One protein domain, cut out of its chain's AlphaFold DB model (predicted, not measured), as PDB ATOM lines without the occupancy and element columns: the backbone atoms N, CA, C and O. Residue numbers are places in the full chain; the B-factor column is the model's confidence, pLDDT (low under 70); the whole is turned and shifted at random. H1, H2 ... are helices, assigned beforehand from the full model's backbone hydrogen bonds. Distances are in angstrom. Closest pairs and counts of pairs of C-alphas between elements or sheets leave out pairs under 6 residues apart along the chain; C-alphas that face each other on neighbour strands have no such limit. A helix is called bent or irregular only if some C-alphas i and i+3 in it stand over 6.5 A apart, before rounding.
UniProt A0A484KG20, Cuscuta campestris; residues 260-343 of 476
ATOM      1  N   GLU A 260     -65.390-113.869  10.201       78.44
ATOM      2  CA  GLU A 260     -65.416-112.401  10.187       78.44
ATOM      3  C   GLU A 260     -66.702-111.823  10.814       78.44
ATOM      4  O   GLU A 260     -66.680-110.672  11.255       78.44
ATOM      5  N   LYS A 261     -67.819-112.567  10.902       78.94
ATOM      6  CA  LYS A 261     -69.112-112.019  11.369       78.94
ATOM      7  C   LYS A 261     -69.029-111.433  12.777       78.94
ATOM      8  O   LYS A 261     -69.348-110.252  12.940       78.94
ATOM      9  N   ASP A 262     -68.501-112.194  13.732       80.69
ATOM     10  CA  ASP A 262     -68.478-111.844  15.163       80.69
ATOM     11  C   ASP A 262     -67.371-110.840  15.552       80.69
ATOM     12  O   ASP A 262     -67.275-110.417  16.704       80.69
ATOM     13  N   LEU A 263     -66.522-110.436  14.601       87.25
ATOM     14  CA  LEU A 263     -65.393-109.535  14.848       87.25
ATOM     15  C   LEU A 263     -65.796-108.054  14.925       87.25
ATOM     16  O   LEU A 263     -66.637-107.569  14.166       87.25
ATOM     17  N   THR A 264     -65.118-107.287  15.775       87.75
ATOM     18  CA  THR A 264     -65.198-105.815  15.794       87.75
ATOM     19  C   THR A 264     -64.669-105.208  14.480       87.75
ATOM     20  O   THR A 264     -63.870-105.844  13.788       87.75
ATOM     21  N   PRO A 265     -65.066-103.978  14.089       86.38
ATOM     22  CA  PRO A 265     -64.601-103.362  12.839       86.38
ATOM     23  C   PRO A 265     -63.069-103.217  12.743       86.38
ATOM     24  O   PRO A 265     -62.528-103.291  11.640       86.38
ATOM     25  N   GLU A 266     -62.380-103.072  13.880       88.25
ATOM     26  CA  GLU A 266     -60.914-103.078  13.976       88.25
ATOM     27  C   GLU A 266     -60.321-104.469  13.704       88.25
ATOM     28  O   GLU A 266     -59.436-104.604  12.865       88.25
ATOM     29  N   GLU A 267     -60.840-105.527  14.336       90.19
ATOM     30  CA  GLU A 267     -60.402-106.911  14.078       90.19
ATOM     31  C   GLU A 267     -60.665-107.315  12.618       90.19
ATOM     32  O   GLU A 267     -59.808-107.915  11.975       90.19
ATOM     33  N   LYS A 268     -61.797-106.885  12.043       89.75
ATOM     34  CA  LYS A 268     -62.087-107.032  10.608       89.75
ATOM     35  C   LYS A 268     -61.069-106.288   9.725       89.75
ATOM     36  O   LYS A 268     -60.771-106.746   8.623       89.75
ATOM     37  N   ALA A 269     -60.534-105.145  10.164       90.62
ATOM     38  CA  ALA A 269     -59.478-104.434   9.437       90.62
ATOM     39  C   ALA A 269     -58.140-105.188   9.486       90.62
ATOM     40  O   ALA A 269     -57.464-105.281   8.461       90.62
ATOM     41  N   ILE A 270     -57.814-105.797  10.630       91.44
ATOM     42  CA  ILE A 270     -56.652-106.680  10.785       91.44
ATOM     43  C   ILE A 270     -56.784-107.901   9.860       91.44
ATOM     44  O   ILE A 270     -55.872-108.153   9.076       91.44
ATOM     45  N   CYS A 271     -57.938-108.586   9.833       89.88
ATOM     46  CA  CYS A 271     -58.182-109.678   8.878       89.88
ATOM     47  C   CYS A 271     -57.931-109.243   7.432       89.88
ATOM     48  O   CYS A 271     -57.163-109.886   6.716       89.88
ATOM     49  N   ARG A 272     -58.515-108.112   7.006       88.50
ATOM     50  CA  ARG A 272     -58.317-107.578   5.648       88.50
ATOM     51  C   ARG A 272     -56.850-107.301   5.319       88.50
ATOM     52  O   ARG A 272     -56.442-107.604   4.203       88.50
ATOM     53  N   ALA A 273     -56.063-106.786   6.265       91.25
ATOM     54  CA  ALA A 273     -54.625-106.595   6.075       91.25
ATOM     55  C   ALA A 273     -53.884-107.933   5.888       91.25
ATOM     56  O   ALA A 273     -53.040-108.049   5.003       91.25
ATOM     57  N   TYR A 274     -54.241-108.968   6.657       91.06
ATOM     58  CA  TYR A 274     -53.590-110.280   6.589       91.06
ATOM     59  C   TYR A 274     -53.994-111.137   5.375       91.06
ATOM     60  O   TYR A 274     -53.240-112.043   5.010       91.06
ATOM     61  N   ARG A 275     -55.096-110.828   4.669       88.94
ATOM     62  CA  ARG A 275     -55.519-111.541   3.437       88.94
ATOM     63  C   ARG A 275     -54.434-111.585   2.347       88.94
ATOM     64  O   ARG A 275     -54.448-112.490   1.516       88.94
ATOM     65  N   VAL A 276     -53.442-110.684   2.365       90.69
ATOM     66  CA  VAL A 276     -52.279-110.738   1.452       90.69
ATOM     67  C   VAL A 276     -51.406-111.988   1.642       90.69
ATOM     68  O   VAL A 276     -50.751-112.420   0.695       90.69
ATOM     69  N   PHE A 277     -51.422-112.603   2.830       92.44
ATOM     70  CA  PHE A 277     -50.644-113.804   3.155       92.44
ATOM     71  C   PHE A 277     -51.373-115.117   2.829       92.44
ATOM     72  O   PHE A 277     -50.755-116.180   2.819       92.44
ATOM     73  N   MET A 278     -52.664-115.059   2.495       91.75
ATOM     74  CA  MET A 278     -53.522-116.209   2.160       91.75
ATOM     75  C   MET A 278     -53.027-117.032   0.948       91.75
ATOM     76  O   MET A 278     -53.431-118.175   0.741       91.75
ATOM     77  N   ARG A 279     -52.135-116.445   0.137       91.62
ATOM     78  CA  ARG A 279     -51.466-117.058  -1.027       91.62
ATOM     79  C   ARG A 279     -50.200-117.866  -0.703       91.62
ATOM     80  O   ARG A 279     -49.659-118.481  -1.617       91.62
ATOM     81  N   PHE A 280     -49.730-117.854   0.545       92.25
ATOM     82  CA  PHE A 280     -48.526-118.578   0.989       92.25
ATOM     83  C   PHE A 280     -48.819-119.720   1.974       92.25
ATOM     84  O   PHE A 280     -47.903-120.445   2.341       92.25
ATOM     85  N   HIS A 281     -50.082-119.875   2.371       91.56
ATOM     86  CA  HIS A 281     -50.548-120.814   3.388       91.56
ATOM     87  C   HIS A 281     -51.669-121.699   2.825       91.56
ATOM     88  O   HIS A 281     -52.359-121.313   1.865       91.56
ATOM     89  N   THR A 282     -51.909-122.853   3.447       91.50
ATOM     90  CA  THR A 282     -53.193-123.559   3.314       91.50
ATOM     91  C   THR A 282     -54.333-122.711   3.894       91.50
ATOM     92  O   THR A 282     -54.118-121.652   4.493       91.50
ATOM     93  N   LYS A 283     -55.577-123.151   3.695       89.56
ATOM     94  CA  LYS A 283     -56.746-122.500   4.297       89.56
ATOM     95  C   LYS A 283     -56.678-122.610   5.822       89.56
ATOM     96  O   LYS A 283     -56.807-121.620   6.525       89.56
ATOM     97  N   GLU A 284     -56.369-123.803   6.306       91.69
ATOM     98  CA  GLU A 284     -56.329-124.183   7.713       91.69
ATOM     99  C   GLU A 284     -55.214-123.434   8.462       91.69
ATOM    100  O   GLU A 284     -55.435-122.917   9.555       91.69
ATOM    101  N   GLU A 285     -54.034-123.311   7.847       93.81
ATOM    102  CA  GLU A 285     -52.921-122.495   8.351       93.81
ATOM    103  C   GLU A 285     -53.288-121.007   8.417       93.81
ATOM    104  O   GLU A 285     -52.967-120.331   9.397       93.81
ATOM    105  N   HIS A 286     -53.980-120.485   7.398       93.56
ATOM    106  CA  HIS A 286     -54.392-119.083   7.374       93.56
ATOM    107  C   HIS A 286     -55.484-118.783   8.411       93.56
ATOM    108  O   HIS A 286     -55.404-117.774   9.110       93.56
ATOM    109  N   ASP A 287     -56.450-119.686   8.580       90.88
ATOM    110  CA  ASP A 287     -57.486-119.603   9.609       90.88
ATOM    111  C   ASP A 287     -56.885-119.618  11.024       90.88
ATOM    112  O   ASP A 287     -57.376-118.918  11.910       90.88
ATOM    113  N   VAL A 288     -55.832-120.413  11.255       94.19
ATOM    114  CA  VAL A 288     -55.075-120.416  12.520       94.19
ATOM    115  C   VAL A 288     -54.326-119.095  12.704       94.19
ATOM    116  O   VAL A 288     -54.461-118.482  13.761       94.19
ATOM    117  N   LEU A 289     -53.621-118.607  11.678       93.88
ATOM    118  CA  LEU A 289     -52.915-117.320  11.716       93.88
ATOM    119  C   LEU A 289     -53.860-116.161  12.076       93.88
ATOM    120  O   LEU A 289     -53.549-115.370  12.965       93.88
ATOM    121  N   LEU A 290     -55.030-116.076  11.432       92.56
ATOM    122  CA  LEU A 290     -56.021-115.032  11.706       92.56
ATOM    123  C   LEU A 290     -56.539-115.095  13.152       92.56
ATOM    124  O   LEU A 290     -56.632-114.059  13.810       92.56
ATOM    125  N   LYS A 291     -56.819-116.298  13.676       92.31
ATOM    126  CA  LYS A 291     -57.228-116.495  15.079       92.31
ATOM    127  C   LYS A 291     -56.137-116.034  16.046       92.31
ATOM    128  O   LYS A 291     -56.426-115.218  16.918       92.31
ATOM    129  N   SER A 292     -54.891-116.469  15.848       94.75
ATOM    130  CA  SER A 292     -53.761-116.089  16.707       94.75
ATOM    131  C   SER A 292     -53.496-114.580  16.715       94.75
ATOM    132  O   SER A 292     -53.308-114.008  17.785       94.75
ATOM    133  N   VAL A 293     -53.547-113.913  15.557       95.06
ATOM    134  CA  VAL A 293     -53.346-112.453  15.455       95.06
ATOM    135  C   VAL A 293     -54.485-111.671  16.133       95.06
ATOM    136  O   VAL A 293     -54.249-110.636  16.758       95.06
ATOM    137  N   ILE A 294     -55.727-112.163  16.070       93.94
ATOM    138  CA  ILE A 294     -56.857-111.559  16.797       93.94
ATOM    139  C   ILE A 294     -56.734-111.777  18.307       93.94
ATOM    140  O   ILE A 294     -57.026-110.865  19.080       93.94
ATOM    141  N   GLU A 295     -56.295-112.955  18.749       94.38
ATOM    142  CA  GLU A 295     -56.038-113.232  20.166       94.38
ATOM    143  C   GLU A 295     -54.900-112.361  20.716       94.38
ATOM    144  O   GLU A 295     -55.066-111.753  21.775       94.38
ATOM    145  N   GLU A 296     -53.806-112.192  19.967       96.00
ATOM    146  CA  GLU A 296     -52.732-111.247  20.286       96.00
ATOM    147  C   GLU A 296     -53.269-109.813  20.424       96.00
ATOM    148  O   GLU A 296     -53.075-109.179  21.463       96.00
ATOM    149  N   HIS A 297     -54.020-109.316  19.434       94.75
ATOM    150  CA  HIS A 297     -54.629-107.978  19.473       94.75
ATOM    151  C   HIS A 297     -55.559-107.787  20.683       94.75
ATOM    152  O   HIS A 297     -55.518-106.753  21.355       94.75
ATOM    153  N   ARG A 298     -56.365-108.802  21.022       94.19
ATOM    154  CA  ARG A 298     -57.232-108.806  22.216       94.19
ATOM    155  C   ARG A 298     -56.426-108.735  23.511       94.19
ATOM    156  O   ARG A 298     -56.794-107.972  24.407       94.19
ATOM    157  N   ILE A 299     -55.333-109.490  23.606       95.94
ATOM    158  CA  ILE A 299     -54.431-109.491  24.764       95.94
ATOM    159  C   ILE A 299     -53.730-108.132  24.894       95.94
ATOM    160  O   ILE A 299     -53.752-107.545  25.976       95.94
ATOM    161  N   LEU A 300     -53.188-107.580  23.804       95.88
ATOM    162  CA  LEU A 300     -52.536-106.268  23.789       95.88
ATOM    163  C   LEU A 300     -53.504-105.142  24.184       95.88
ATOM    164  O   LEU A 300     -53.180-104.349  25.072       95.88
ATOM    165  N   ARG A 301     -54.722-105.112  23.623       93.25
ATOM    166  CA  ARG A 301     -55.765-104.145  24.012       93.25
ATOM    167  C   ARG A 301     -56.127-104.285  25.499       93.25
ATOM    168  O   ARG A 301     -56.201-103.283  26.207       93.25
ATOM    169  N   ARG A 302     -56.270-105.515  26.017       94.44
ATOM    170  CA  ARG A 302     -56.532-105.763  27.450       94.44
ATOM    171  C   ARG A 302     -55.374-105.311  28.347       94.44
ATOM    172  O   ARG A 302     -55.632-104.800  29.436       94.44
ATOM    173  N   ILE A 303     -54.122-105.463  27.915       95.62
ATOM    174  CA  ILE A 303     -52.945-104.958  28.640       95.62
ATOM    175  C   ILE A 303     -52.966-103.425  28.692       95.62
ATOM    176  O   ILE A 303     -52.796-102.864  29.774       95.62
ATOM    177  N   GLN A 304     -53.242-102.751  27.571       95.25
ATOM    178  CA  GLN A 304     -53.371-101.287  27.514       95.25
ATOM    179  C   GLN A 304     -54.505-100.774  28.418       95.25
ATOM    180  O   GLN A 304     -54.306 -99.831  29.181       95.25
ATOM    181  N   ASP A 305     -55.668-101.428  28.410       93.75
ATOM    182  CA  ASP A 305     -56.794-101.095  29.291       93.75
ATOM    183  C   ASP A 305     -56.452-101.256  30.784       93.75
ATOM    184  O   ASP A 305     -56.812-100.410  31.605       93.75
ATOM    185  N   LEU A 306     -55.710-102.307  31.155       94.06
ATOM    186  CA  LEU A 306     -55.242-102.520  32.531       94.06
ATOM    187  C   LEU A 306     -54.148-101.518  32.945       94.06
ATOM    188  O   LEU A 306     -54.109-101.095  34.103       94.06
ATOM    189  N   GLN A 307     -53.283-101.103  32.016       94.69
ATOM    190  CA  GLN A 307     -52.311-100.025  32.236       94.69
ATOM    191  C   GLN A 307     -53.017 -98.675  32.437       94.69
ATOM    192  O   GLN A 307     -52.692 -97.957  33.383       94.69
ATOM    193  N   ALA A 308     -54.031 -98.364  31.622       93.88
ATOM    194  CA  ALA A 308     -54.852 -97.163  31.761       93.88
ATOM    195  C   ALA A 308     -55.624 -97.142  33.092       93.88
ATOM    196  O   ALA A 308     -55.616 -96.127  33.787       93.88
ATOM    197  N   ALA A 309     -56.211 -98.270  33.509       93.62
ATOM    198  CA  ALA A 309     -56.861 -98.390  34.815       93.62
ATOM    199  C   ALA A 309     -55.877 -98.166  35.982       93.62
ATOM    200  O   ALA A 309     -56.195 -97.456  36.937       93.62
ATOM    201  N   ARG A 310     -54.653 -98.711  35.897       93.56
ATOM    202  CA  ARG A 310     -53.593 -98.461  36.891       93.56
ATOM    203  C   ARG A 310     -53.187 -96.983  36.932       93.56
ATOM    204  O   ARG A 310     -53.019 -96.440  38.020       93.56
ATOM    205  N   ALA A 311     -53.062 -96.327  35.776       93.94
ATOM    206  CA  ALA A 311     -52.770 -94.893  35.683       93.94
ATOM    207  C   ALA A 311     -53.915 -94.020  36.236       93.94
ATOM    208  O   ALA A 311     -53.657 -93.011  36.885       93.94
ATOM    209  N   ALA A 312     -55.168 -94.454  36.069       92.81
ATOM    210  CA  ALA A 312     -56.352 -93.850  36.686       92.81
ATOM    211  C   ALA A 312     -56.480 -94.123  38.204       92.81
ATOM    212  O   ALA A 312     -57.441 -93.679  38.832       92.81
ATOM    213  N   GLY A 313     -55.522 -94.835  38.808       92.75
ATOM    214  CA  GLY A 313     -55.445 -95.063  40.250       92.75
ATOM    215  C   GLY A 313     -56.149 -96.322  40.762       92.75
ATOM    216  O   GLY A 313     -56.158 -96.528  41.976       92.75
ATOM    217  N   CYS A 314     -56.697 -97.181  39.892       91.81
ATOM    218  CA  CYS A 314     -57.270 -98.467  40.299       91.81
ATOM    219  C   CYS A 314     -56.184 -99.385  40.887       91.81
ATOM    220  O   CYS A 314     -55.136 -99.602  40.273       91.81
ATOM    221  N   ARG A 315     -56.445 -99.950  42.071       89.56
ATOM    222  CA  ARG A 315     -55.519-100.820  42.822       89.56
ATOM    223  C   ARG A 315     -55.997-102.267  42.929       89.56
ATOM    224  O   ARG A 315     -55.177-103.138  43.208       89.56
ATOM    225  N   THR A 316     -57.277-102.545  42.677       93.38
ATOM    226  CA  THR A 316     -57.837-103.911  42.648       93.38
ATOM    227  C   THR A 316     -58.368-104.292  41.259       93.38
ATOM    228  O   THR A 316     -58.741-103.423  40.470       93.38
ATOM    229  N   SER A 317     -58.440-105.596  40.947       91.69
ATOM    230  CA  SER A 317     -58.983-106.069  39.654       91.69
ATOM    231  C   SER A 317     -60.433-105.616  39.455       91.69
ATOM    232  O   SER A 317     -60.778-105.072  38.411       91.69
ATOM    233  N   ALA A 318     -61.249-105.696  40.511       92.50
ATOM    234  CA  ALA A 318     -62.640-105.251  40.494       92.50
ATOM    235  C   ALA A 318     -62.804-103.725  40.324       92.50
ATOM    236  O   ALA A 318     -63.850-103.270  39.870       92.50
ATOM    237  N   GLU A 319     -61.818-102.896  40.684       92.31
ATOM    238  CA  GLU A 319     -61.795-101.478  40.280       92.31
ATOM    239  C   GLU A 319     -61.445-101.325  38.801       92.31
ATOM    240  O   GLU A 319     -62.147-100.608  38.092       92.31
ATOM    241  N   ALA A 320     -60.407-102.020  38.327       92.44
ATOM    242  CA  ALA A 320     -59.969-101.937  36.937       92.44
ATOM    243  C   ALA A 320     -61.054-102.418  35.957       92.44
ATOM    244  O   ALA A 320     -61.318-101.759  34.959       92.44
ATOM    245  N   GLU A 321     -61.746-103.514  36.264       93.75
ATOM    246  CA  GLU A 321     -62.871-104.025  35.473       93.75
ATOM    247  C   GLU A 321     -64.038-103.029  35.417       93.75
ATOM    248  O   GLU A 321     -64.543-102.747  34.330       93.75
ATOM    249  N   ARG A 322     -64.411-102.414  36.551       92.94
ATOM    250  CA  ARG A 322     -65.439-101.357  36.586       92.94
ATOM    251  C   ARG A 322     -65.017-100.111  35.803       92.94
ATOM    252  O   ARG A 322     -65.846 -99.546  35.093       92.94
ATOM    253  N   TYR A 323     -63.750 -99.704  35.887       93.69
ATOM    254  CA  TYR A 323     -63.207 -98.589  35.104       93.69
ATOM    255  C   TYR A 323     -63.253 -98.875  33.597       93.69
ATOM    256  O   TYR A 323     -63.681 -98.017  32.826       93.69
ATOM    257  N   ILE A 324     -62.857-100.081  33.177       92.44
ATOM    258  CA  ILE A 324     -62.832-100.496  31.767       92.44
ATOM    259  C   ILE A 324     -64.255-100.586  31.200       92.44
ATOM    260  O   ILE A 324     -64.502-100.079  30.108       92.44
ATOM    261  N   GLU A 325     -65.218-101.124  31.950       92.31
ATOM    262  CA  GLU A 325     -66.621-101.144  31.516       92.31
ATOM    263  C   GLU A 325     -67.221 -99.724  31.466       92.31
ATOM    264  O   GLU A 325     -67.900 -99.362  30.507       92.31
ATOM    265  N   GLN A 326     -66.894 -98.851  32.428       92.69
ATOM    266  CA  GLN A 326     -67.309 -97.442  32.398       92.69
ATOM    267  C   GLN A 326     -66.616 -96.636  31.279       92.69
ATOM    268  O   GLN A 326     -67.172 -95.647  30.796       92.69
ATOM    269  N   LYS A 327     -65.404 -97.015  30.856       91.12
ATOM    270  CA  LYS A 327     -64.724 -96.480  29.664       91.12
ATOM    271  C   LYS A 327     -65.467 -96.924  28.398       91.12
ATOM    272  O   LYS A 327     -66.006 -96.066  27.704       91.12
ATOM    273  N   ARG A 328     -65.621 -98.237  28.188       89.62
ATOM    274  CA  ARG A 328     -66.354 -98.836  27.059       89.62
ATOM    275  C   ARG A 328     -67.759 -98.254  26.899       89.62
ATOM    276  O   ARG A 328     -68.156 -97.890  25.796       89.62
ATOM    277  N   LYS A 329     -68.516 -98.130  27.993       90.88
ATOM    278  CA  LYS A 329     -69.868 -97.559  27.958       90.88
ATOM    279  C   LYS A 329     -69.870 -96.113  27.446       90.88
ATOM    280  O   LYS A 329     -70.699 -95.782  26.604       90.88
ATOM    281  N   ARG A 330     -68.925 -95.275  27.896       90.00
ATOM    282  CA  ARG A 330     -68.783 -93.891  27.408       90.00
ATOM    283  C   ARG A 330     -68.412 -93.842  25.926       90.00
ATOM    284  O   ARG A 330     -68.989 -93.043  25.204       90.00
ATOM    285  N   GLU A 331     -67.521 -94.715  25.464       87.25
ATOM    286  CA  GLU A 331     -67.132 -94.812  24.046       87.25
ATOM    287  C   GLU A 331     -68.320 -95.210  23.147       87.25
ATOM    288  O   GLU A 331     -68.520 -94.631  22.077       87.25
ATOM    289  N   ILE A 332     -69.165 -96.145  23.603       85.69
ATOM    290  CA  ILE A 332     -70.396 -96.553  22.904       85.69
ATOM    291  C   ILE A 332     -71.428 -95.415  22.882       85.69
ATOM    292  O   ILE A 332     -72.032 -95.157  21.838       85.69
ATOM    293  N   GLU A 333     -71.631 -94.718  24.004       89.06
ATOM    294  CA  GLU A 333     -72.542 -93.569  24.099       89.06
ATOM    295  C   GLU A 333     -72.071 -92.394  23.223       89.06
ATOM    296  O   GLU A 333     -72.879 -91.788  22.518       89.06
ATOM    297  N   GLU A 334     -70.767 -92.111  23.191       87.56
ATOM    298  CA  GLU A 334     -70.182 -91.036  22.389       87.56
ATOM    299  C   GLU A 334     -70.230 -91.337  20.883       87.56
ATOM    300  O   GLU A 334     -70.646 -90.482  20.101       87.56
ATOM    301  N   ASN A 335     -69.909 -92.564  20.458       82.62
ATOM    302  CA  ASN A 335     -70.074 -92.968  19.057       82.62
ATOM    303  C   ASN A 335     -71.557 -92.990  18.643       82.62
ATOM    304  O   ASN A 335     -71.891 -92.594  17.525       82.62
ATOM    305  N   SER A 336     -72.463 -93.347  19.560       84.25
ATOM    306  CA  SER A 336     -73.914 -93.234  19.350       84.25
ATOM    307  C   SER A 336     -74.408 -91.783  19.270       84.25
ATOM    308  O   SER A 336     -75.486 -91.547  18.717       84.25
ATOM    309  N   ARG A 337     -73.657 -90.807  19.808       82.56
ATOM    310  CA  ARG A 337     -73.916 -89.369  19.628       82.56
ATOM    311  C   ARG A 337     -73.360 -88.876  18.292       82.56
ATOM    312  O   ARG A 337     -74.145 -88.367  17.496       82.56
ATOM    313  N   ARG A 338     -72.084 -89.151  17.985       75.94
ATOM    314  CA  ARG A 338     -71.447 -88.801  16.696       75.94
ATOM    315  C   ARG A 338     -72.239 -89.331  15.493       75.94
ATOM    316  O   ARG A 338     -72.459 -88.603  14.530       75.94
ATOM    317  N   GLY A 339     -72.752 -90.562  15.572       71.62
ATOM    318  CA  GLY A 339     -73.608 -91.144  14.530       71.62
ATOM    319  C   GLY A 339     -74.955 -90.431  14.326       71.62
ATOM    320  O   GLY A 339     -75.504 -90.479  13.230       71.62
ATOM    321  N   LYS A 340     -75.484 -89.743  15.348       77.56
ATOM    322  CA  LYS A 340     -76.716 -88.936  15.254       77.56
ATOM    323  C   LYS A 340     -76.426 -87.511  14.788       77.56
ATOM    324  O   LYS A 340     -77.184 -86.980  13.984       77.56
ATOM    325  N   GLU A 341     -75.322 -86.924  15.244       62.25
ATOM    326  CA  GLU A 341     -74.850 -85.604  14.813       62.25
ATOM    327  C   GLU A 341     -74.555 -85.610  13.299       62.25
ATOM    328  O   GLU A 341     -75.085 -84.768  12.574       62.25
ATOM    329  N   ASN A 342     -73.872 -86.642  12.783       54.25
ATOM    330  CA  ASN A 342     -73.624 -86.824  11.343       54.25
ATOM    331  C   ASN A 342     -74.900 -86.973  10.483       54.25
ATOM    332  O   ASN A 342     -74.840 -86.747   9.277       54.25
ATOM    333  N   LEU A 343     -76.049 -87.327  11.071       56.84
ATOM    334  CA  LEU A 343     -77.341 -87.413  10.373       56.84
ATOM    335  C   LEU A 343     -78.162 -86.111  10.438       56.84
ATOM    336  O   LEU A 343     -79.218 -86.033   9.814       56.84
TER     337      LEU A 343
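What this domain is: This is residues 260 to 343 of the 476 residues of a protein of Cuscuta campestris (UniProt A0A484KG20). Short helix H1 folds back on the first half of long helix H2 as a hairpin, and H3 meets the other end of H2 as an L, with residues 328 to 343, of which 328 to 341 belong to H3, sticking out. The printed part has 84 residues, with three named helices, H1, H2, H3, and no named strand: all helix. It is loose, radius of gyration of the C-alphas 16.9 A, and flat, spanning 46 by 40 by 17 A.

How they stand to each other: H1, residues 265 to 277, touches H2, residues 283 to 311, at 286 to 297 alone, opposite ways at a steep tilt of 40 degrees; the closest C-alphas, Cys 271 and Leu 290, are 6.4 A apart. H3, residues 317 to 341, touches H2 with 319 to 324 alone, about perpendicular at 75 degrees; the closest C-alphas, Ala 309 and Ala 320, are 5.2 A apart. H1 and H3 are apart. Every O i to N i+4 pair is within hydrogen-bond range in H2, 7 of 9 in H1, 20 of 21 in H3.

Where its parts are: H1 begins at C-alpha 265 (-64.601, -103.362, 12.839) and is only just irregular, C-alphas 273 and 276 being 6.6 A apart. H2 is 42.0 A long; H3, 35.9 A, ends at C-alpha 341 (-74.850, -85.604, 14.813).

The domain as a whole: The printed part has no cut, and both links are tight. Residues 341 to 343 have pLDDT under 70.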